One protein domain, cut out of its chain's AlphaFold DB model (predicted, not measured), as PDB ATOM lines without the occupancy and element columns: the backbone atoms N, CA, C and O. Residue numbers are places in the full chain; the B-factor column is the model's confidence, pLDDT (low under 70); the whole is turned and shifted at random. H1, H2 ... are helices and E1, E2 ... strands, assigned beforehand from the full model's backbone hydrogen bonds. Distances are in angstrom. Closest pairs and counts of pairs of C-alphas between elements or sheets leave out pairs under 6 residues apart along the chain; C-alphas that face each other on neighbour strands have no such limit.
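AT A GLANCE: This is residues 2 to 41, 53 to 117, 222 to 236, 261 to 279 and 286 to 295 of the 491 residues of an uncharacterized protein of Rhodothermaceae bacterium (UniProt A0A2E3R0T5). A twisted sheet of six strands runs through the middle, with H1 and H2 over one face and H3 over the other. H4 packs side by side with H3, H5 packs on one end of H2, and the short H6 lies near H1. The 149 printed residues have six named helices and six named strands, in the order E1 H1 E2 E3 E4 E5 H2 E6 H3 H4 H5 H6; the class is mixed. The antiparallel sheet has the order E1 E6 E2 E3 E4 E5. The whole is compact, with a radius of gyration of the C-alphas of 14.6 A and spans of 42 by 36 by 32 A.

IN THESE COORDINATES: Find C-alpha 6 at (-60.121, -13.841, 37.215), where E1 begins; it runs to residue 13. Beside it look for E6, residues 100 to 107, 22.3 A long, then E2, residues 31 to 38, 22.9 A, E3, residues 57 to 63, E4, residues 66 to 73, and E5, residues 78 to 81. The helices are H1, residues 19 to 24, H2, 83 to 95, H3, 109 to 117, H4, 223 to 236, H5, 262 to 276, 21.2 A long, and H6, 291 to 295, which ends at C-alpha 295, (-57.389, 2.828, 32.906).

HOW THE PARTS SIT: Start at edge strand E1, the antiparallel neighbour of E6, where N 8 and O 104 are within hydrogen-bond range at 2.8 A; E6 and E2 are antiparallel neighbours too, with N 35 and O 103 within hydrogen-bond range at 2.8 A. E2 and E3 pair at N 34 and O 60, 2.9 A. E3, E4 and E5 form a meander, each strand the antiparallel neighbour of the one before, in two hairpins, with N 59 and O 71 at 2.8 A and N 72 and O 79 at 2.8 A. E1, H1 and E2 make a split strand-helix-strand unit, two strands running the same way with E6 between them, and a right-handed crossover. H1 runs along E3, at 1 degree on the local plane and a height over the sheet of 7.6 A. H2, on the same face, has a height of 9.2 A. H3 is on the opposite face and touches H4, C-alphas 113 and 227 being closest at 6.0 A, at a shallow tilt of 12 degrees, opposite ways. H2 touches H5 with residues 84 to 88 alone, C-alphas 84 and 268 being closest at 5.7 A, at a steep tilt of 61 degrees. H6 and H1 are close but not clearly touching, C-alphas 291 and 22 being closest at 6.1 A. In the six helices, each O i to N i+4 pair is within hydrogen-bond range.

THE WHOLE: The C-alphas farthest apart, of Glu 41 and Ala 236, are 44.0 A apart. Residues 42 to 52, 118 to 221, 237 to 260 and 280 to 285 are not printed; C-alpha gaps across these cuts are 11.5, 11.6, 39.2 and 16.6 A. Of the links printed whole, none is long. Mean pLDDT of the printed part is 71.4; look for values under 70 throughout residues 222 to 236, 261 to 279 and 286 to 295, among others.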
ATOM      1  N   LEU A   2     -52.524 -18.848  36.582       78.31
ATOM      2  CA  LEU A   2     -53.442 -19.656  37.384       78.31
ATOM      3  C   LEU A   2     -54.831 -19.705  36.748       78.31
ATOM      4  O   LEU A   2     -55.435 -18.662  36.515       78.31
ATOM      5  N   THR A   3     -55.330 -20.902  36.461       81.12
ATOM      6  CA  THR A   3     -56.581 -21.097  35.713       81.12
ATOM      7  C   THR A   3     -57.818 -20.657  36.485       81.12
ATOM      8  O   THR A   3     -58.878 -20.494  35.893       81.12
ATOM      9  N   THR A   4     -57.698 -20.508  37.803       82.38
ATOM     10  CA  THR A   4     -58.778 -20.067  38.690       82.38
ATOM     11  C   THR A   4     -58.805 -18.550  38.889       82.38
ATOM     12  O   THR A   4     -59.799 -18.016  39.373       82.38
ATOM     13  N   ALA A   5     -57.744 -17.840  38.490       84.25
ATOM     14  CA  ALA A   5     -57.649 -16.398  38.664       84.25
ATOM     15  C   ALA A   5     -58.522 -15.659  37.634       84.25
ATOM     16  O   ALA A   5     -58.532 -15.999  36.450       84.25
ATOM     17  N   HIS A   6     -59.244 -14.629  38.077       85.19
ATOM     18  CA  HIS A   6     -60.121 -13.841  37.215       85.19
ATOM     19  C   HIS A   6     -59.345 -12.670  36.590       85.19
ATOM     20  O   HIS A   6     -58.853 -11.818  37.333       85.19
ATOM     21  N   PRO A   7     -59.201 -12.586  35.256       85.81
ATOM     22  CA  PRO A   7     -58.440 -11.510  34.631       85.81
ATOM     23  C   PRO A   7     -59.156 -10.163  34.787       85.81
ATOM     24  O   PRO A   7     -60.318 -10.023  34.411       85.81
ATOM     25  N   ILE A   8     -58.443  -9.160  35.303       82.50
ATOM     26  CA  ILE A   8     -58.872  -7.754  35.287       82.50
ATOM     27  C   ILE A   8     -58.407  -7.103  33.981       82.50
ATOM     28  O   ILE A   8     -59.191  -6.460  33.285       82.50
ATOM     29  N   PHE A   9     -57.133  -7.291  33.633       83.44
ATOM     30  CA  PHE A   9     -56.581  -6.976  32.318       83.44
ATOM     31  C   PHE A   9     -55.430  -7.926  32.001       83.44
ATOM     32  O   PHE A   9     -54.767  -8.441  32.902       83.44
ATOM     33  N   GLU A  10     -55.158  -8.117  30.715       86.50
ATOM     34  CA  GLU A  10     -54.116  -9.026  30.254       86.50
ATOM     35  C   GLU A  10     -53.266  -8.380  29.156       86.50
ATOM     36  O   GLU A  10     -53.765  -7.587  28.357       86.50
ATOM     37  N   HIS A  11     -51.978  -8.738  29.131       81.44
ATOM     38  CA  HIS A  11     -51.029  -8.429  28.055       81.44
ATOM     39  C   HIS A  11     -50.850  -6.928  27.765       81.44
ATOM     40  O   HIS A  11     -50.675  -6.518  26.619       81.44
ATOM     41  N   VAL A  12     -50.830  -6.101  28.810       82.31
ATOM     42  CA  VAL A  12     -50.515  -4.667  28.712       82.31
ATOM     43  C   VAL A  12     -48.995  -4.473  28.643       82.31
ATOM     44  O   VAL A  12     -48.290  -5.053  29.462       82.31
ATOM     45  N   PRO A  13     -48.439  -3.649  27.739       80.88
ATOM     46  CA  PRO A  13     -46.994  -3.423  27.699       80.88
ATOM     47  C   PRO A  13     -46.428  -2.818  28.999       80.88
ATOM     48  O   PRO A  13     -47.027  -1.936  29.618       80.88
ATOM     49  N   ALA A  14     -45.228  -3.256  29.387       75.00
ATOM     50  CA  ALA A  14     -44.530  -2.834  30.608       75.00
ATOM     51  C   ALA A  14     -44.206  -1.330  30.681       75.00
ATOM     52  O   ALA A  14     -43.891  -0.810  31.749       75.00
ATOM     53  N   SER A  15     -44.301  -0.606  29.565       70.31
ATOM     54  CA  SER A  15     -44.135   0.850  29.518       70.31
ATOM     55  C   SER A  15     -45.224   1.619  30.274       70.31
ATOM     56  O   SER A  15     -45.002   2.769  30.647       70.31
ATOM     57  N   PHE A  16     -46.395   1.013  30.496       63.00
ATOM     58  CA  PHE A  16     -47.587   1.724  30.975       63.00
ATOM     59  C   PHE A  16     -47.831   1.625  32.481       63.00
ATOM     60  O   PHE A  16     -48.533   2.466  33.043       63.00
ATOM     61  N   ALA A  17     -47.277   0.615  33.148       67.44
ATOM     62  CA  ALA A  17     -47.531   0.375  34.562       67.44
ATOM     63  C   ALA A  17     -46.337  -0.296  35.240       67.44
ATOM     64  O   ALA A  17     -45.564  -0.997  34.602       67.44
ATOM     65  N   ASP A  18     -46.211  -0.083  36.543       77.50
ATOM     66  CA  ASP A  18     -45.237  -0.754  37.404       77.50
ATOM     67  C   ASP A  18     -45.968  -1.784  38.287       77.50
ATOM     68  O   ASP A  18     -46.984  -1.426  38.897       77.50
ATOM     69  N   PRO A  19     -45.500  -3.046  38.386       79.19
ATOM     70  CA  PRO A  19     -46.152  -4.066  39.203       79.19
ATOM     71  C   PRO A  19     -46.294  -3.668  40.677       79.19
ATOM     72  O   PRO A  19     -47.295  -4.005  41.302       79.19
ATOM     73  N   VAL A  20     -45.357  -2.905  41.244       74.38
ATOM     74  CA  VAL A  20     -45.479  -2.459  42.642       74.38
ATOM     75  C   VAL A  20     -46.488  -1.315  42.767       74.38
ATOM     76  O   VAL A  20     -47.340  -1.337  43.650       74.38
ATOM     77  N   GLY A  21     -46.483  -0.358  41.834       70.75
ATOM     78  CA  GLY A  21     -47.529   0.667  41.733       70.75
ATOM     79  C   GLY A  21     -48.942   0.096  41.603       70.75
ATOM     80  O   GLY A  21     -49.871   0.611  42.228       70.75
ATOM     81  N   LEU A  22     -49.101  -0.990  40.845       74.50
ATOM     82  CA  LEU A  22     -50.372  -1.703  40.725       74.50
ATOM     83  C   LEU A  22     -50.783  -2.378  42.034       74.50
ATOM     84  O   LEU A  22     -51.973  -2.375  42.354       74.50
ATOM     85  N   ALA A  23     -49.831  -2.928  42.793       73.50
ATOM     86  CA  ALA A  23     -50.094  -3.526  44.099       73.50
ATOM     87  C   ALA A  23     -50.637  -2.489  45.097       73.50
ATOM     88  O   ALA A  23     -51.615  -2.774  45.783       73.50
ATOM     89  N   ASP A  24     -50.075  -1.277  45.118       67.19
ATOM     90  CA  ASP A  24     -50.472  -0.199  46.043       67.19
ATOM     91  C   ASP A  24     -51.871   0.366  45.760       67.19
ATOM     92  O   ASP A  24     -52.549   0.891  46.644       67.19
ATOM     93  N   GLN A  25     -52.310   0.280  44.506       68.56
ATOM     94  CA  GLN A  25     -53.580   0.843  44.043       68.56
ATOM     95  C   GLN A  25     -54.742  -0.144  44.130       68.56
ATOM     96  O   GLN A  25     -55.873   0.208  43.786       68.56
ATOM     97  N   GLN A  26     -54.482  -1.363  44.611       68.75
ATOM     98  CA  GLN A  26     -55.528  -2.342  44.863       68.75
ATOM     99  C   GLN A  26     -56.503  -1.817  45.917       68.75
ATOM    100  O   GLN A  26     -56.113  -1.289  46.963       68.75
ATOM    101  N   ALA A  27     -57.798  -1.989  45.654       56.50
ATOM    102  CA  ALA A  27     -58.811  -1.668  46.644       56.50
ATOM    103  C   ALA A  27     -58.643  -2.559  47.888       56.50
ATOM    104  O   ALA A  27     -58.151  -3.689  47.823       56.50
ATOM    105  N   GLN A  28     -59.075  -2.045  49.040       57.84
ATOM    106  CA  GLN A  28     -59.040  -2.802  50.290       57.84
ATOM    107  C   GLN A  28     -59.810  -4.124  50.152       57.84
ATOM    108  O   GLN A  28     -60.945  -4.144  49.678       57.84
ATOM    109  N   GLY A  29     -59.197  -5.223  50.595       56.38
ATOM    110  CA  GLY A  29     -59.790  -6.560  50.593       56.38
ATOM    111  C   GLY A  29     -59.716  -7.315  49.261       56.38
ATOM    112  O   GLY A  29     -60.334  -8.376  49.159       56.38
ATOM    113  N   ILE A  30     -59.000  -6.794  48.256       68.94
ATOM    114  CA  ILE A  30     -58.696  -7.515  47.010       68.94
ATOM    115  C   ILE A  30     -57.372  -8.254  47.170       68.94
ATOM    116  O   ILE A  30     -56.378  -7.654  47.583       68.94
ATOM    117  N   VAL A  31     -57.365  -9.539  46.809       77.19
ATOM    118  CA  VAL A  31     -56.147 -10.322  46.594       77.19
ATOM    119  C   VAL A  31     -55.930 -10.427  45.094       77.19
ATOM    120  O   VAL A  31     -56.848 -10.765  44.347       77.19
ATOM    121  N   SER A  32     -54.725 -10.103  44.649       84.25
ATOM    122  CA  SER A  32     -54.406 -10.030  43.232       84.25
ATOM    123  C   SER A  32     -53.061 -10.659  42.916       84.25
ATOM    124  O   SER A  32     -52.142 -10.677  43.740       84.25
ATOM    125  N   LEU A  33     -52.972 -11.173  41.696       88.75
ATOM    126  CA  LEU A  33     -51.738 -11.609  41.070       88.75
ATOM    127  C   LEU A  33     -51.415 -10.627  39.957       88.75
ATOM    128  O   LEU A  33     -52.165 -10.510  38.987       88.75
ATOM    129  N   ILE A  34     -50.286  -9.946  40.087       89.19
ATOM    130  CA  ILE A  34     -49.732  -9.137  39.009       89.19
ATOM    131  C   ILE A  34     -48.626  -9.958  38.367       89.19
ATOM    132  O   ILE A  34     -47.699 -10.413  39.034       89.19
ATOM    133  N   VAL A  35     -48.752 -10.182  37.072       89.81
ATOM    134  CA  VAL A  35     -47.914 -11.102  36.314       89.81
ATOM    135  C   VAL A  35     -47.118 -10.303  35.317       89.81
ATOM    136  O   VAL A  35     -47.690  -9.654  34.446       89.81
ATOM    137  N   VAL A  36     -45.802 -10.390  35.430       89.50
ATOM    138  CA  VAL A  36     -44.867  -9.871  34.446       89.50
ATOM    139  C   VAL A  36     -44.390 -11.036  33.596       89.50
ATOM    140  O   VAL A  36     -43.732 -11.951  34.094       89.50
ATOM    141  N   ARG A  37     -44.702 -10.995  32.305       88.38
ATOM    142  CA  ARG A  37     -44.125 -11.868  31.285       88.38
ATOM    143  C   ARG A  37     -42.992 -11.131  30.591       88.38
ATOM    144  O   ARG A  37     -43.223 -10.067  30.023       88.38
ATOM    145  N   TYR A  38     -41.812 -11.729  30.574       85.38
ATOM    146  CA  TYR A  38     -40.679 -11.231  29.799       85.38
ATOM    147  C   TYR A  38     -40.643 -11.922  28.432       85.38
ATOM    148  O   TYR A  38     -40.873 -13.130  28.348       85.38
ATOM    149  N   GLY A  39     -40.384 -11.163  27.369       71.06
ATOM    150  CA  GLY A  39     -40.107 -11.702  26.041       71.06
ATOM    151  C   GLY A  39     -38.816 -12.521  26.037       71.06
ATOM    152  O   GLY A  39     -37.927 -12.307  26.864       71.06
ATOM    153  N   VAL A  40     -38.719 -13.487  25.125       63.78
ATOM    154  CA  VAL A  40     -37.523 -14.324  24.978       63.78
ATOM    155  C   VAL A  40     -36.462 -13.523  24.222       63.78
ATOM    156  O   VAL A  40     -36.686 -13.089  23.095       63.78
ATOM    157  N   GLU A  41     -35.298 -13.302  24.835       50.59
ATOM    158  CA  GLU A  41     -34.175 -12.666  24.145       50.59
ATOM    159  C   GLU A  41     -33.692 -13.552  22.986       50.59
ATOM    160  O   GLU A  41     -33.240 -14.675  23.203       50.59
ATOM    161  N   LEU A  53     -34.164 -22.298  29.321       46.41
ATOM    162  CA  LEU A  53     -35.076 -22.262  30.471       46.41
ATOM    163  C   LEU A  53     -36.545 -21.941  30.113       46.41
ATOM    164  O   LEU A  53     -37.375 -21.862  31.016       46.41
ATOM    165  N   GLY A  54     -36.889 -21.784  28.827       56.66
ATOM    166  CA  GLY A  54     -38.242 -21.399  28.395       56.66
ATOM    167  C   GLY A  54     -38.694 -20.017  28.910       56.66
ATOM    168  O   GLY A  54     -37.879 -19.257  29.439       56.66
ATOM    169  N   PRO A  55     -39.976 -19.642  28.734       68.44
ATOM    170  CA  PRO A  55     -40.469 -18.341  29.177       68.44
ATOM    171  C   PRO A  55     -40.488 -18.245  30.710       68.44
ATOM    172  O   PRO A  55     -40.931 -19.159  31.407       68.44
ATOM    173  N   THR A  56     -40.013 -17.116  31.239       78.81
ATOM    174  CA  THR A  56     -39.992 -16.833  32.683       78.81
ATOM    175  C   THR A  56     -40.976 -15.731  33.037       78.81
ATOM    176  O   THR A  56     -41.050 -14.720  32.333       78.81
ATOM    177  N   TYR A  57     -41.665 -15.892  34.163       86.88
ATOM    178  CA  TYR A  57     -42.678 -14.956  34.642       86.88
ATOM    179  C   TYR A  57     -42.372 -14.554  36.080       86.88
ATOM    180  O   TYR A  57     -42.060 -15.420  36.896       86.88
ATOM    181  N   ASP A  58     -42.522 -13.276  36.412       89.56
ATOM    182  CA  ASP A  58     -42.527 -12.823  37.803       89.56
ATOM    183  C   ASP A  58     -43.973 -12.563  38.240       89.56
ATOM    184  O   ASP A  58     -44.744 -11.906  37.546       89.56
ATOM    185  N   THR A  59     -44.355 -13.124  39.384       89.94
ATOM    186  CA  THR A  59     -45.707 -13.045  39.944       89.94
ATOM    187  C   THR A  59     -45.664 -12.316  41.269       89.94
ATOM    188  O   THR A  59     -45.139 -12.840  42.248       89.94
ATOM    189  N   PHE A  60     -46.247 -11.131  41.310       89.56
ATOM    190  CA  PHE A  60     -46.374 -10.319  42.506       89.56
ATOM    191  C   PHE A  60     -47.733 -10.615  43.135       89.56
ATOM    192  O   PHE A  60     -48.775 -10.407  42.512       89.56
ATOM    193  N   VAL A  61     -47.720 -11.122  44.365       85.44
ATOM    194  CA  VAL A  61     -48.936 -11.387  45.134       85.44
ATOM    195  C   VAL A  61     -49.205 -10.171  46.001       85.44
ATOM    196  O   VAL A  61     -48.416  -9.867  46.895       85.44
ATOM    197  N   ALA A  62     -50.315  -9.485  45.757       82.75
ATOM    198  CA  ALA A  62     -50.699  -8.299  46.509       82.75
ATOM    199  C   ALA A  62     -52.052  -8.494  47.194       82.75
ATOM    200  O   ALA A  62     -52.966  -9.094  46.631       82.75
ATOM    201  N   SER A  63     -52.190  -7.955  48.404       77.62
ATOM    202  CA  SER A  63     -53.453  -7.890  49.129       77.62
ATOM    203  C   SER A  63     -53.673  -6.492  49.684       77.62
ATOM    204  O   SER A  63     -52.842  -5.973  50.422       77.62
ATOM    205  N   SER A  64     -54.823  -5.894  49.372       67.00
ATOM    206  CA  SER A  64     -55.296  -4.654  50.009       67.00
ATOM    207  C   SER A  64     -54.304  -3.480  49.972       67.00
ATOM    208  O   SER A  64     -54.174  -2.756  50.962       67.00
ATOM    209  N   GLY A  65     -53.596  -3.289  48.858       64.50
ATOM    210  CA  GLY A  65     -52.598  -2.221  48.743       64.50
ATOM    211  C   GLY A  65     -51.212  -2.597  49.277       64.50
ATOM    212  O   GLY A  65     -50.374  -1.717  49.427       64.50
ATOM    213  N   GLN A  66     -50.978  -3.863  49.639       67.19
ATOM    214  CA  GLN A  66     -49.698  -4.343  50.162       67.19
ATOM    215  C   GLN A  66     -49.174  -5.510  49.333       67.19
ATOM    216  O   GLN A  66     -49.893  -6.478  49.078       67.19
ATOM    217  N   LEU A  67     -47.901  -5.445  48.953       73.94
ATOM    218  CA  LEU A  67     -47.197  -6.571  48.352       73.94
ATOM    219  C   LEU A  67     -46.857  -7.602  49.438       73.94
ATOM    220  O   LEU A  67     -46.190  -7.275  50.416       73.94
ATOM    221  N   LEU A  68     -47.316  -8.840  49.261       72.94
ATOM    222  CA  LEU A  68     -47.076  -9.937  50.200       72.94
ATOM    223  C   LEU A  68     -45.787 -10.685  49.864       72.94
ATOM    224  O   LEU A  68     -44.939 -10.898  50.725       72.94
ATOM    225  N   THR A  69     -45.645 -11.106  48.609       77.50
ATOM    226  CA  THR A  69     -44.475 -11.850  48.135       77.50
ATOM    227  C   THR A  69     -44.346 -11.745  46.622       77.50
ATOM    228  O   THR A  69     -45.275 -11.311  45.932       77.50
ATOM    229  N   VAL A  70     -43.203 -12.190  46.107       81.19
ATOM    230  CA  VAL A  70     -42.978 -12.366  44.679       81.19
ATOM    231  C   VAL A  70     -42.454 -13.766  44.410       81.19
ATOM    232  O   VAL A  70     -41.613 -14.295  45.137       81.19
ATOM    233  N   ALA A  71     -42.966 -14.370  43.347       85.25
ATOM    234  CA  ALA A  71     -42.547 -15.678  42.891       85.25
ATOM    235  C   ALA A  71     -42.127 -15.624  41.430       85.25
ATOM    236  O   ALA A  71     -42.852 -15.091  40.588       85.25
ATOM    237  N   ARG A  72     -40.988 -16.234  41.117       85.06
ATOM    238  CA  ARG A  72     -40.576 -16.474  39.741       85.06
ATOM    239  C   ARG A  72     -41.075 -17.841  39.311       85.06
ATOM    240  O   ARG A  72     -40.852 -18.837  39.994       85.06
ATOM    241  N   THR A  73     -41.767 -17.877  38.183       83.75
ATOM    242  CA  THR A  73     -42.294 -19.097  37.577       83.75
ATOM    243  C   THR A  73     -41.523 -19.392  36.296       83.75
ATOM    244  O   THR A  73     -41.367 -18.527  35.433       83.75
ATOM    245  N   THR A  74     -41.051 -20.628  36.191       78.25
ATOM    246  CA  THR A  74     -40.473 -21.226  34.982       78.25
ATOM    247  C   THR A  74     -41.396 -22.354  34.505       78.25
ATOM    248  O   THR A  74     -42.298 -22.743  35.254       78.25
ATOM    249  N   PRO A  75     -41.161 -22.957  33.326       70.88
ATOM    250  CA  PRO A  75     -41.882 -24.165  32.915       70.88
ATOM    251  C   PRO A  75     -41.675 -25.360  33.859       70.88
ATOM    252  O   PRO A  75     -42.393 -26.358  33.802       70.88
ATOM    253  N   ASP A  76     -40.639 -25.293  34.695       70.69
ATOM    254  CA  ASP A  76     -40.131 -26.408  35.472       70.69
ATOM    255  C   ASP A  76     -40.504 -26.349  36.958       70.69
ATOM    256  O   ASP A  76     -40.727 -27.404  37.556       70.69
ATOM    257  N   TYR A  77     -40.512 -25.160  37.557       73.06
ATOM    258  CA  TYR A  77     -40.830 -24.921  38.968       73.06
ATOM    259  C   TYR A  77     -41.138 -23.439  39.223       73.06
ATOM    260  O   TYR A  77     -40.800 -22.556  38.422       73.06
ATOM    261  N   ARG A  78     -41.756 -23.178  40.378       82.19
ATOM    262  CA  ARG A  78     -41.953 -21.847  40.954       82.19
ATOM    263  C   ARG A  78     -41.081 -21.708  42.197       82.19
ATOM    264  O   ARG A  78     -40.914 -22.669  42.933       82.19
ATOM    265  N   PHE A  79     -40.513 -20.530  42.415       77.19
ATOM    266  CA  PHE A  79     -39.660 -20.266  43.574       77.19
ATOM    267  C   PHE A  79     -39.780 -18.810  44.034       77.19
ATOM    268  O   PHE A  79     -40.123 -17.941  43.222       77.19
ATOM    269  N   PRO A  80     -39.529 -18.514  45.321       77.88
ATOM    270  CA  PRO A  80     -39.630 -17.158  45.829       77.88
ATOM    271  C   PRO A  80     -38.455 -16.321  45.327       77.88
ATOM    272  O   PRO A  80     -37.324 -16.794  45.221       77.88
ATOM    273  N   VAL A  81     -38.717 -15.049  45.055       74.06
ATOM    274  CA  VAL A  81     -37.692 -14.044  44.754       74.06
ATOM    275  C   VAL A  81     -37.973 -12.795  45.573       74.06
ATOM    276  O   VAL A  81     -39.121 -12.514  45.924       74.06
ATOM    277  N   THR A  82     -36.934 -12.027  45.902       72.94
ATOM    278  CA  THR A  82     -37.153 -10.775  46.628       72.94
ATOM    279  C   THR A  82     -37.920  -9.789  45.739       72.94
ATOM    280  O   THR A  82     -37.664  -9.722  44.530       72.94
ATOM    281  N   PRO A  83     -38.835  -8.983  46.310       74.44
ATOM    282  CA  PRO A  83     -39.511  -7.925  45.566       74.44
ATOM    283  C   PRO A  83     -38.548  -6.997  44.825       74.44
ATOM    284  O   PRO A  83     -38.811  -6.623  43.686       74.44
ATOM    285  N   ALA A  84     -37.409  -6.679  45.449       69.00
ATOM    286  CA  ALA A  84     -36.386  -5.832  44.856       69.00
ATOM    287  C   ALA A  84     -35.749  -6.467  43.614       69.00
ATOM    288  O   ALA A  84     -35.648  -5.803  42.586       69.00
ATOM    289  N   ALA A  85     -35.390  -7.754  43.662       71.56
ATOM    290  CA  ALA A  85     -34.799  -8.448  42.517       71.56
ATOM    291  C   ALA A  85     -35.779  -8.579  41.342       71.56
ATOM    292  O   ALA A  85     -35.393  -8.424  40.182       71.56
ATOM    293  N   ALA A  86     -37.057  -8.846  41.624       78.94
ATOM    294  CA  ALA A  86     -38.083  -8.916  40.587       78.94
ATOM    295  C   ALA A  86     -38.367  -7.541  39.965       78.94
ATOM    296  O   ALA A  86     -38.459  -7.420  38.745       78.94
ATOM    297  N   LEU A  87     -38.452  -6.490  40.787       79.44
ATOM    298  CA  LEU A  87     -38.668  -5.127  40.306       79.44
ATOM    299  C   LEU A  87     -37.453  -4.592  39.529       79.44
ATOM    300  O   LEU A  87     -37.633  -3.968  38.487       79.44
ATOM    301  N   ALA A  88     -36.227  -4.873  39.974       73.88
ATOM    302  CA  ALA A  88     -35.014  -4.504  39.245       73.88
ATOM    303  C   ALA A  88     -34.992  -5.133  37.844       73.88
ATOM    304  O   ALA A  88     -34.793  -4.423  36.860       73.88
ATOM    305  N   ARG A  89     -35.307  -6.433  37.739       82.38
ATOM    306  CA  ARG A  89     -35.432  -7.123  36.446       82.38
ATOM    307  C   ARG A  89     -36.512  -6.499  35.561       82.38
ATOM    308  O   ARG A  89     -36.300  -6.341  34.357       82.38
ATOM    309  N   PHE A  90     -37.662  -6.155  36.138       84.56
ATOM    310  CA  PHE A  90     -38.736  -5.471  35.423       84.56
ATOM    311  C   PHE A  90     -38.280  -4.123  34.851       84.56
ATOM    312  O   PHE A  90     -38.472  -3.867  33.663       84.56
ATOM    313  N   ILE A  91     -37.641  -3.293  35.679       80.00
ATOM    314  CA  ILE A  91     -37.113  -1.980  35.286       80.00
ATOM    315  C   ILE A  91     -36.068  -2.135  34.184       80.00
ATOM    316  O   ILE A  91     -36.151  -1.435  33.182       80.00
ATOM    317  N   GLU A  92     -35.141  -3.081  34.324       80.38
ATOM    318  CA  GLU A  92     -34.126  -3.364  33.309       80.38
ATOM    319  C   GLU A  92     -34.760  -3.703  31.952       80.38
ATOM    320  O   GLU A  92     -34.383  -3.122  30.937       80.38
ATOM    321  N   HIS A  93     -35.761  -4.592  31.919       81.75
ATOM    322  CA  HIS A  93     -36.431  -4.960  30.667       81.75
ATOM    323  C   HIS A  93     -37.177  -3.776  30.048       81.75
ATOM    324  O   HIS A  93     -37.049  -3.534  28.848       81.75
ATOM    325  N   ARG A  94     -37.918  -3.022  30.867       82.81
ATOM    326  CA  ARG A  94     -38.659  -1.838  30.422       82.81
ATOM    327  C   ARG A  94     -37.720  -0.773  29.855       82.81
ATOM    328  O   ARG A  94     -37.959  -0.270  28.762       82.81
ATOM    329  N   ASP A  95     -36.661  -0.438  30.586       79.94
ATOM    330  CA  ASP A  95     -35.754   0.664  30.249       79.94
ATOM    331  C   ASP A  95     -34.826   0.294  29.078       79.94
ATOM    332  O   ASP A  95     -34.462   1.155  28.278       79.94
ATOM    333  N   ALA A  96     -34.515  -0.996  28.910       78.06
ATOM    334  CA  ALA A  96     -33.843  -1.520  27.722       78.06
ATOM    335  C   ALA A  96     -34.764  -1.620  26.487       78.06
ATOM    336  O   ALA A  96     -34.297  -2.023  25.420       78.06
ATOM    337  N   GLY A  97     -36.055  -1.283  26.612       75.12
ATOM    338  CA  GLY A  97     -37.035  -1.383  25.529       75.12
ATOM    339  C   GLY A  97     -37.298  -2.819  25.072       75.12
ATOM    340  O   GLY A  97     -37.659  -3.034  23.916       75.12
ATOM    341  N   ARG A  98     -37.070  -3.804  25.948       81.81
ATOM    342  CA  ARG A  98     -37.331  -5.221  25.674       81.81
ATOM    343  C   ARG A  98     -38.810  -5.518  25.876       81.81
ATOM    344  O   ARG A  98     -39.470  -4.903  26.715       81.81
ATOM    345  N   ASP A  99     -39.307  -6.510  25.147       80.50
ATOM    346  CA  ASP A  99     -40.692  -6.942  25.278       80.50
ATOM    347  C   ASP A  99     -40.960  -7.444  26.700       80.50
ATOM    348  O   ASP A  99     -40.359  -8.406  27.179       80.50
ATOM    349  N   ALA A 100     -41.880  -6.777  27.385       84.38
ATOM    350  CA  ALA A 100     -42.390  -7.193  28.676       84.38
ATOM    351  C   ALA A 100     -43.868  -6.816  28.766       84.38
ATOM    352  O   ALA A 100     -44.281  -5.733  28.346       84.38
ATOM    353  N   PHE A 101     -44.667  -7.729  29.307       86.00
ATOM    354  CA  PHE A 101     -46.116  -7.604  29.373       86.00
ATOM    355  C   PHE A 101     -46.603  -7.831  30.797       86.00
ATOM    356  O   PHE A 101     -46.156  -8.749  31.481       86.00
ATOM    357  N   LEU A 102     -47.543  -7.000  31.217       87.81
ATOM    358  CA  LEU A 102     -48.204  -7.013  32.506       87.81
ATOM    359  C   LEU A 102     -49.635  -7.517  32.350       87.81
ATOM    360  O   LEU A 102     -50.393  -7.038  31.506       87.81
ATOM    361  N   SER A 103     -50.017  -8.429  33.231       87.12
ATOM    362  CA  SER A 103     -51.398  -8.864  33.414       87.12
ATOM    363  C   SER A 103     -51.761  -8.768  34.891       87.12
ATOM    364  O   SER A 103     -50.920  -9.013  35.756       87.12
ATOM    365  N   LEU A 104     -53.008  -8.424  35.192       87.06
ATOM    366  CA  LEU A 104     -53.534  -8.346  36.551       87.06
ATOM    367  C   LEU A 104     -54.725  -9.289  36.672       87.06
ATOM    368  O   LEU A 104     -55.680  -9.192  35.901       87.06
ATOM    369  N   PHE A 105     -54.685 -10.151  37.681       88.25
ATOM    370  CA  PHE A 105     -55.754 -11.089  37.992       88.25
ATOM    371  C   PHE A 105     -56.238 -10.892  39.427       88.25
ATOM    372  O   PHE A 105     -55.429 -10.702  40.335       88.25
ATOM    373  N   GLU A 106     -57.545 -10.979  39.641       86.06
ATOM    374  CA  GLU A 106     -58.156 -11.145  40.959       86.06
ATOM    375  C   GLU A 106     -58.128 -12.627  41.355       86.06
ATOM    376  O   GLU A 106     -58.333 -13.512  40.520       86.06
ATOM    377  N   LEU A 107     -57.870 -12.905  42.633       84.94
ATOM    378  CA  LEU A 107     -57.759 -14.260  43.162       84.94
ATOM    379  C   LEU A 107     -58.575 -14.418  44.447       84.94
ATOM    380  O   LEU A 107     -58.618 -13.518  45.289       84.94
ATOM    381  N   ALA A 108     -59.183 -15.588  44.638       82.38
ATOM    382  CA  ALA A 108     -59.810 -15.927  45.909       82.38
ATOM    383  C   ALA A 108     -58.754 -16.203  47.000       82.38
ATOM    384  O   ALA A 108     -57.685 -16.754  46.736       82.38
ATOM    385  N   GLU A 109     -59.064 -15.888  48.259       75.00
ATOM    386  CA  GLU A 109     -58.147 -16.097  49.398       75.00
ATOM    387  C   GLU A 109     -57.631 -17.544  49.529       75.00
ATOM    388  O   GLU A 109     -56.421 -17.716  49.705       75.00
ATOM    389  N   PRO A 110     -58.470 -18.598  49.400       78.69
ATOM    390  CA  PRO A 110     -57.987 -19.975  49.515       78.69
ATOM    391  C   PRO A 110     -57.023 -20.351  48.386       78.69
ATOM    392  O   PRO A 110     -56.097 -21.134  48.581       78.69
ATOM    393  N   GLU A 111     -57.223 -19.775  47.202       82.38
ATOM    394  CA  GLU A 111     -56.356 -19.996  46.047       82.38
ATOM    395  C   GLU A 111     -55.033 -19.249  46.202       82.38
ATOM    396  O   GLU A 111     -53.991 -19.785  45.838       82.38
ATOM    397  N   CYS A 112     -55.051 -18.062  46.817       80.94
ATOM    398  CA  CYS A 112     -53.838 -17.350  47.211       80.94
ATOM    399  C   CYS A 112     -53.010 -18.175  48.193       80.94
ATOM    400  O   CYS A 112     -51.816 -18.358  47.980       80.94
ATOM    401  N   ALA A 113     -53.645 -18.737  49.224       80.62
ATOM    402  CA  ALA A 113     -52.957 -19.600  50.177       80.62
ATOM    403  C   ALA A 113     -52.304 -20.803  49.474       80.62
ATOM    404  O   ALA A 113     -51.111 -21.032  49.656       80.62
ATOM    405  N   ARG A 114     -53.038 -21.510  48.599       84.94
ATOM    406  CA  ARG A 114     -52.486 -22.621  47.797       84.94
ATOM    407  C   ARG A 114     -51.345 -22.167  46.887       84.94
ATOM    408  O   ARG A 114     -50.339 -22.861  46.774       84.94
ATOM    409  N   PHE A 115     -51.476 -21.003  46.254       85.69
ATOM    410  CA  PHE A 115     -50.415 -20.437  45.428       85.69
ATOM    411  C   PHE A 115     -49.150 -20.198  46.253       85.69
ATOM    412  O   PHE A 115     -48.083 -20.664  45.865       85.69
ATOM    413  N   LEU A 116     -49.269 -19.558  47.417       81.12
ATOM    414  CA  LEU A 116     -48.148 -19.324  48.327       81.12
ATOM    415  C   LEU A 116     -47.505 -20.636  48.794       81.12
ATOM    416  O   LEU A 116     -46.281 -20.727  48.809       81.12
ATOM    417  N   GLU A 117     -48.293 -21.673  49.098       84.00
ATOM    418  CA  GLU A 117     -47.757 -23.000  49.431       84.00
ATOM    419  C   GLU A 117     -46.820 -23.515  48.327       84.00
ATOM    420  O   GLU A 117     -45.683 -23.871  48.616       84.00
ATOM    421  N   ASP A 222     -42.541 -16.453  57.823       62.25
ATOM    422  CA  ASP A 222     -43.754 -16.922  58.481       62.25
ATOM    423  C   ASP A 222     -44.878 -17.099  57.452       62.25
ATOM    424  O   ASP A 222     -45.737 -16.234  57.287       62.25
ATOM    425  N   LEU A 223     -44.843 -18.212  56.711       61.75
ATOM    426  CA  LEU A 223     -45.880 -18.556  55.732       61.75
ATOM    427  C   LEU A 223     -47.269 -18.563  56.381       61.75
ATOM    428  O   LEU A 223     -48.218 -18.040  55.797       61.75
ATOM    429  N   ASP A 224     -47.380 -19.115  57.593       64.75
ATOM    430  CA  ASP A 224     -48.638 -19.135  58.335       64.75
ATOM    431  C   ASP A 224     -49.064 -17.702  58.707       64.75
ATOM    432  O   ASP A 224     -50.229 -17.365  58.531       64.75
ATOM    433  N   GLY A 225     -48.135 -16.825  59.098       63.06
ATOM    434  CA  GLY A 225     -48.384 -15.403  59.352       63.06
ATOM    435  C   GLY A 225     -48.763 -14.591  58.112       63.06
ATOM    436  O   GLY A 225     -49.636 -13.730  58.199       63.06
ATOM    437  N   VAL A 226     -48.187 -14.879  56.940       63.25
ATOM    438  CA  VAL A 226     -48.577 -14.250  55.663       63.25
ATOM    439  C   VAL A 226     -49.974 -14.710  55.245       63.25
ATOM    440  O   VAL A 226     -50.806 -13.882  54.862       63.25
ATOM    441  N   ILE A 227     -50.265 -16.008  55.367       63.25
ATOM    442  CA  ILE A 227     -51.604 -16.562  55.124       63.25
ATOM    443  C   ILE A 227     -52.606 -15.982  56.132       63.25
ATOM    444  O   ILE A 227     -53.705 -15.586  55.749       63.25
ATOM    445  N   GLU A 228     -52.243 -15.873  57.411       64.00
ATOM    446  CA  GLU A 228     -53.088 -15.288  58.451       64.00
ATOM    447  C   GLU A 228     -53.313 -13.794  58.210       64.00
ATOM    448  O   GLU A 228     -54.437 -13.323  58.349       64.00
ATOM    449  N   GLN A 229     -52.293 -13.040  57.801       61.00
ATOM    450  CA  GLN A 229     -52.426 -11.633  57.429       61.00
ATOM    451  C   GLN A 229     -53.370 -11.475  56.236       61.00
ATOM    452  O   GLN A 229     -54.280 -10.645  56.296       61.00
ATOM    453  N   ALA A 230     -53.214 -12.297  55.195       57.44
ATOM    454  CA  ALA A 230     -54.130 -12.323  54.060       57.44
ATOM    455  C   ALA A 230     -55.569 -12.628  54.514       57.44
ATOM    456  O   ALA A 230     -56.479 -11.862  54.200       57.44
ATOM    457  N   ASN A 231     -55.760 -13.662  55.343       57.78
ATOM    458  CA  ASN A 231     -57.056 -14.064  55.898       57.78
ATOM    459  C   ASN A 231     -57.662 -13.018  56.851       57.78
ATOM    460  O   ASN A 231     -58.876 -12.842  56.890       57.78
ATOM    461  N   ARG A 232     -56.852 -12.296  57.627       60.34
ATOM    462  CA  ARG A 232     -57.305 -11.252  58.557       60.34
ATOM    463  C   ARG A 232     -57.795 -10.022  57.801       60.34
ATOM    464  O   ARG A 232     -58.851  -9.487  58.130       60.34
ATOM    465  N   LEU A 233     -57.057  -9.597  56.777       54.72
ATOM    466  CA  LEU A 233     -57.449  -8.491  55.893       54.72
ATOM    467  C   LEU A 233     -58.726  -8.833  55.112       54.72
ATOM    468  O   LEU A 233     -59.644  -8.023  54.997       54.72
ATOM    469  N   ALA A 234     -58.825 -10.077  54.669       53.72
ATOM    470  CA  ALA A 234     -60.023 -10.673  54.109       53.72
ATOM    471  C   ALA A 234     -61.223 -10.733  55.073       53.72
ATOM    472  O   ALA A 234     -62.357 -10.422  54.711       53.72
ATOM    473  N   LEU A 235     -61.010 -11.113  56.330       53.19
ATOM    474  CA  LEU A 235     -62.057 -11.111  57.352       53.19
ATOM    475  C   LEU A 235     -62.509  -9.687  57.687       53.19
ATOM    476  O   LEU A 235     -63.705  -9.467  57.881       53.19
ATOM    477  N   ALA A 236     -61.602  -8.705  57.662       54.16
ATOM    478  CA  ALA A 236     -61.961  -7.297  57.786       54.16
ATOM    479  C   ALA A 236     -62.945  -6.859  56.683       54.16
ATOM    480  O   ALA A 236     -63.857  -6.094  56.972       54.16
ATOM    481  N   ASP A 261     -25.981  -4.186  44.323       54.28
ATOM    482  CA  ASP A 261     -25.832  -3.311  43.155       54.28
ATOM    483  C   ASP A 261     -26.518  -1.960  43.429       54.28
ATOM    484  O   ASP A 261     -27.600  -1.926  44.020       54.28
ATOM    485  N   GLU A 262     -25.948  -0.846  42.957       52.47
ATOM    486  CA  GLU A 262     -26.491   0.513  43.178       52.47
ATOM    487  C   GLU A 262     -27.979   0.630  42.768       52.47
ATOM    488  O   GLU A 262     -28.758   1.364  43.379       52.47
ATOM    489  N   GLN A 263     -28.405  -0.146  41.764       50.78
ATOM    490  CA  GLN A 263     -29.798  -0.220  41.321       50.78
ATOM    491  C   GLN A 263     -30.688  -1.039  42.273       50.78
ATOM    492  O   GLN A 263     -31.847  -0.679  42.482       50.78
ATOM    493  N   ALA A 264     -30.162  -2.095  42.898       51.56
ATOM    494  CA  ALA A 264     -30.871  -2.861  43.921       51.56
ATOM    495  C   ALA A 264     -31.045  -2.043  45.212       51.56
ATOM    496  O   ALA A 264     -32.141  -2.034  45.767       51.56
ATOM    497  N   GLU A 265     -30.031  -1.277  45.636       59.28
ATOM    498  CA  GLU A 265     -30.146  -0.353  46.779       59.28
ATOM    499  C   GLU A 265     -31.197   0.740  46.541       59.28
ATOM    500  O   GLU A 265     -31.979   1.068  47.441       59.28
ATOM    501  N   ALA A 266     -31.247   1.293  45.325       59.31
ATOM    502  CA  ALA A 266     -32.248   2.283  44.942       59.31
ATOM    503  C   ALA A 266     -33.668   1.694  44.969       59.31
ATOM    504  O   ALA A 266     -34.588   2.311  45.512       59.31
ATOM    505  N   VAL A 267     -33.844   0.477  44.443       57.41
ATOM    506  CA  VAL A 267     -35.129  -0.235  44.451       57.41
ATOM    507  C   VAL A 267     -35.550  -0.613  45.874       57.41
ATOM    508  O   VAL A 267     -36.705  -0.413  46.243       57.41
ATOM    509  N   GLU A 268     -34.641  -1.110  46.709       61.66
ATOM    510  CA  GLU A 268     -34.940  -1.418  48.111       61.66
ATOM    511  C   GLU A 268     -35.311  -0.168  48.911       61.66
ATOM    512  O   GLU A 268     -36.252  -0.195  49.705       61.66
ATOM    513  N   SER A 269     -34.606   0.940  48.684       60.78
ATOM    514  CA  SER A 269     -34.912   2.225  49.317       60.78
ATOM    515  C   SER A 269     -36.285   2.742  48.895       60.78
ATOM    516  O   SER A 269     -37.065   3.170  49.745       60.78
ATOM    517  N   TYR A 270     -36.622   2.612  47.611       62.66
ATOM    518  CA  TYR A 270     -37.941   2.930  47.072       62.66
ATOM    519  C   TYR A 270     -39.056   2.074  47.694       62.66
ATOM    520  O   TYR A 270     -40.082   2.602  48.127       62.66
ATOM    521  N   LEU A 271     -38.852   0.755  47.795       58.84
ATOM    522  CA  LEU A 271     -39.810  -0.162  48.419       58.84
ATOM    523  C   LEU A 271     -40.007   0.147  49.908       58.84
ATOM    524  O   LEU A 271     -41.138   0.117  50.398       58.84
ATOM    525  N   ARG A 272     -38.927   0.486  50.622       62.34
ATOM    526  CA  ARG A 272     -38.967   0.880  52.037       62.34
ATOM    527  C   ARG A 272     -39.738   2.186  52.233       62.34
ATOM    528  O   ARG A 272     -40.642   2.236  53.063       62.34
ATOM    529  N   GLU A 273     -39.445   3.209  51.431       61.59
ATOM    530  CA  GLU A 273     -40.152   4.495  51.482       61.59
ATOM    531  C   GLU A 273     -41.653   4.331  51.185       61.59
ATOM    532  O   GLU A 273     -42.496   4.934  51.858       61.59
ATOM    533  N   ARG A 274     -42.010   3.457  50.234       60.47
ATOM    534  CA  ARG A 274     -43.410   3.132  49.934       60.47
ATOM    535  C   ARG A 274     -44.122   2.385  51.054       60.47
ATOM    536  O   ARG A 274     -45.250   2.751  51.384       60.47
ATOM    537  N   ALA A 275     -43.476   1.389  51.659       55.31
ATOM    538  CA  ALA A 275     -44.039   0.648  52.785       55.31
ATOM    539  C   ALA A 275     -44.342   1.567  53.985       55.31
ATOM    540  O   ALA A 275     -45.349   1.390  54.671       55.31
ATOM    541  N   GLU A 276     -43.505   2.583  54.213       53.00
ATOM    542  CA  GLU A 276     -43.678   3.563  55.290       53.00
ATOM    543  C   GLU A 276     -44.713   4.658  54.963       53.00
ATOM    544  O   GLU A 276     -45.280   5.270  55.875       53.00
ATOM    545  N   ARG A 277     -44.986   4.925  53.676       55.91
ATOM    546  CA  ARG A 277     -45.887   6.000  53.213       55.91
ATOM    547  C   ARG A 277     -46.784   5.565  52.041       55.91
ATOM    548  O   ARG A 277     -46.690   6.143  50.955       55.91
ATOM    549  N   PRO A 278     -47.765   4.670  52.264       46.16
ATOM    550  CA  PRO A 278     -48.574   4.049  51.202       46.16
ATOM    551  C   PRO A 278     -49.482   5.001  50.387       46.16
ATOM    552  O   PRO A 278     -50.271   4.547  49.564       46.16
ATOM    553  N   ARG A 279     -49.436   6.326  50.608       47.03
ATOM    554  CA  ARG A 279     -50.290   7.327  49.926       47.03
ATOM    555  C   ARG A 279     -49.599   8.656  49.580       47.03
ATOM    556  O   ARG A 279     -50.290   9.612  49.243       47.03
ATOM    557  N   PRO A 286     -39.556   8.707  38.788       47.59
ATOM    558  CA  PRO A 286     -39.528   8.251  37.385       47.59
ATOM    559  C   PRO A 286     -40.127   6.852  37.127       47.59
ATOM    560  O   PRO A 286     -40.079   6.356  36.006       47.59
ATOM    561  N   HIS A 287     -40.684   6.193  38.147       46.38
ATOM    562  CA  HIS A 287     -41.272   4.848  38.070       46.38
ATOM    563  C   HIS A 287     -42.743   4.806  38.520       46.38
ATOM    564  O   HIS A 287     -43.349   3.740  38.550       46.38
ATOM    565  N   ALA A 288     -43.333   5.948  38.890       46.16
ATOM    566  CA  ALA A 288     -44.695   6.027  39.408       46.16
ATOM    567  C   ALA A 288     -45.727   6.244  38.285       46.16
ATOM    568  O   ALA A 288     -46.337   7.309  38.197       46.16
ATOM    569  N   THR A 289     -45.963   5.234  37.447       52.81
ATOM    570  CA  THR A 289     -47.105   5.242  36.515       52.81
ATOM    571  C   THR A 289     -48.249   4.438  37.126       52.81
ATOM    572  O   THR A 289     -48.115   3.243  37.383       52.81
ATOM    573  N   GLY A 290     -49.357   5.110  37.456       53.84
ATOM    574  CA  GLY A 290     -50.474   4.500  38.181       53.84
ATOM    575  C   GLY A 290     -51.575   3.906  37.297       53.84
ATOM    576  O   GLY A 290     -51.803   4.356  36.178       53.84
ATOM    577  N   LEU A 291     -52.336   2.972  37.867       47.72
ATOM    578  CA  LEU A 291     -53.578   2.347  37.400       47.72
ATOM    579  C   LEU A 291     -54.566   3.358  36.814       47.72
ATOM    580  O   LEU A 291     -55.266   3.034  35.868       47.72
ATOM    581  N   GLY A 292     -54.606   4.596  37.316       47.69
ATOM    582  CA  GLY A 292     -55.433   5.661  36.737       47.69
ATOM    583  C   GLY A 292     -55.020   6.068  35.315       47.69
ATOM    584  O   GLY A 292     -55.890   6.281  34.475       47.69
ATOM    585  N   ALA A 293     -53.714   6.132  35.026       54.50
ATOM    586  CA  ALA A 293     -53.202   6.388  33.678       54.50
ATOM    587  C   ALA A 293     -53.447   5.179  32.763       54.50
ATOM    588  O   ALA A 293     -53.915   5.342  31.641       54.50
ATOM    589  N   LEU A 294     -53.245   3.968  33.295       52.88
ATOM    590  CA  LEU A 294     -53.535   2.721  32.590       52.88
ATOM    591  C   LEU A 294     -55.023   2.594  32.211       52.88
ATOM    592  O   LEU A 294     -55.349   2.256  31.079       52.88
ATOM    593  N   VAL A 295     -55.936   2.889  33.141       55.22
ATOM    594  CA  VAL A 295     -57.389   2.828  32.906       55.22
ATOM    595  C   VAL A 295     -57.832   3.882  31.893       55.22
ATOM    596  O   VAL A 295     -58.656   3.575  31.036       55.22
TER     597      VAL A 295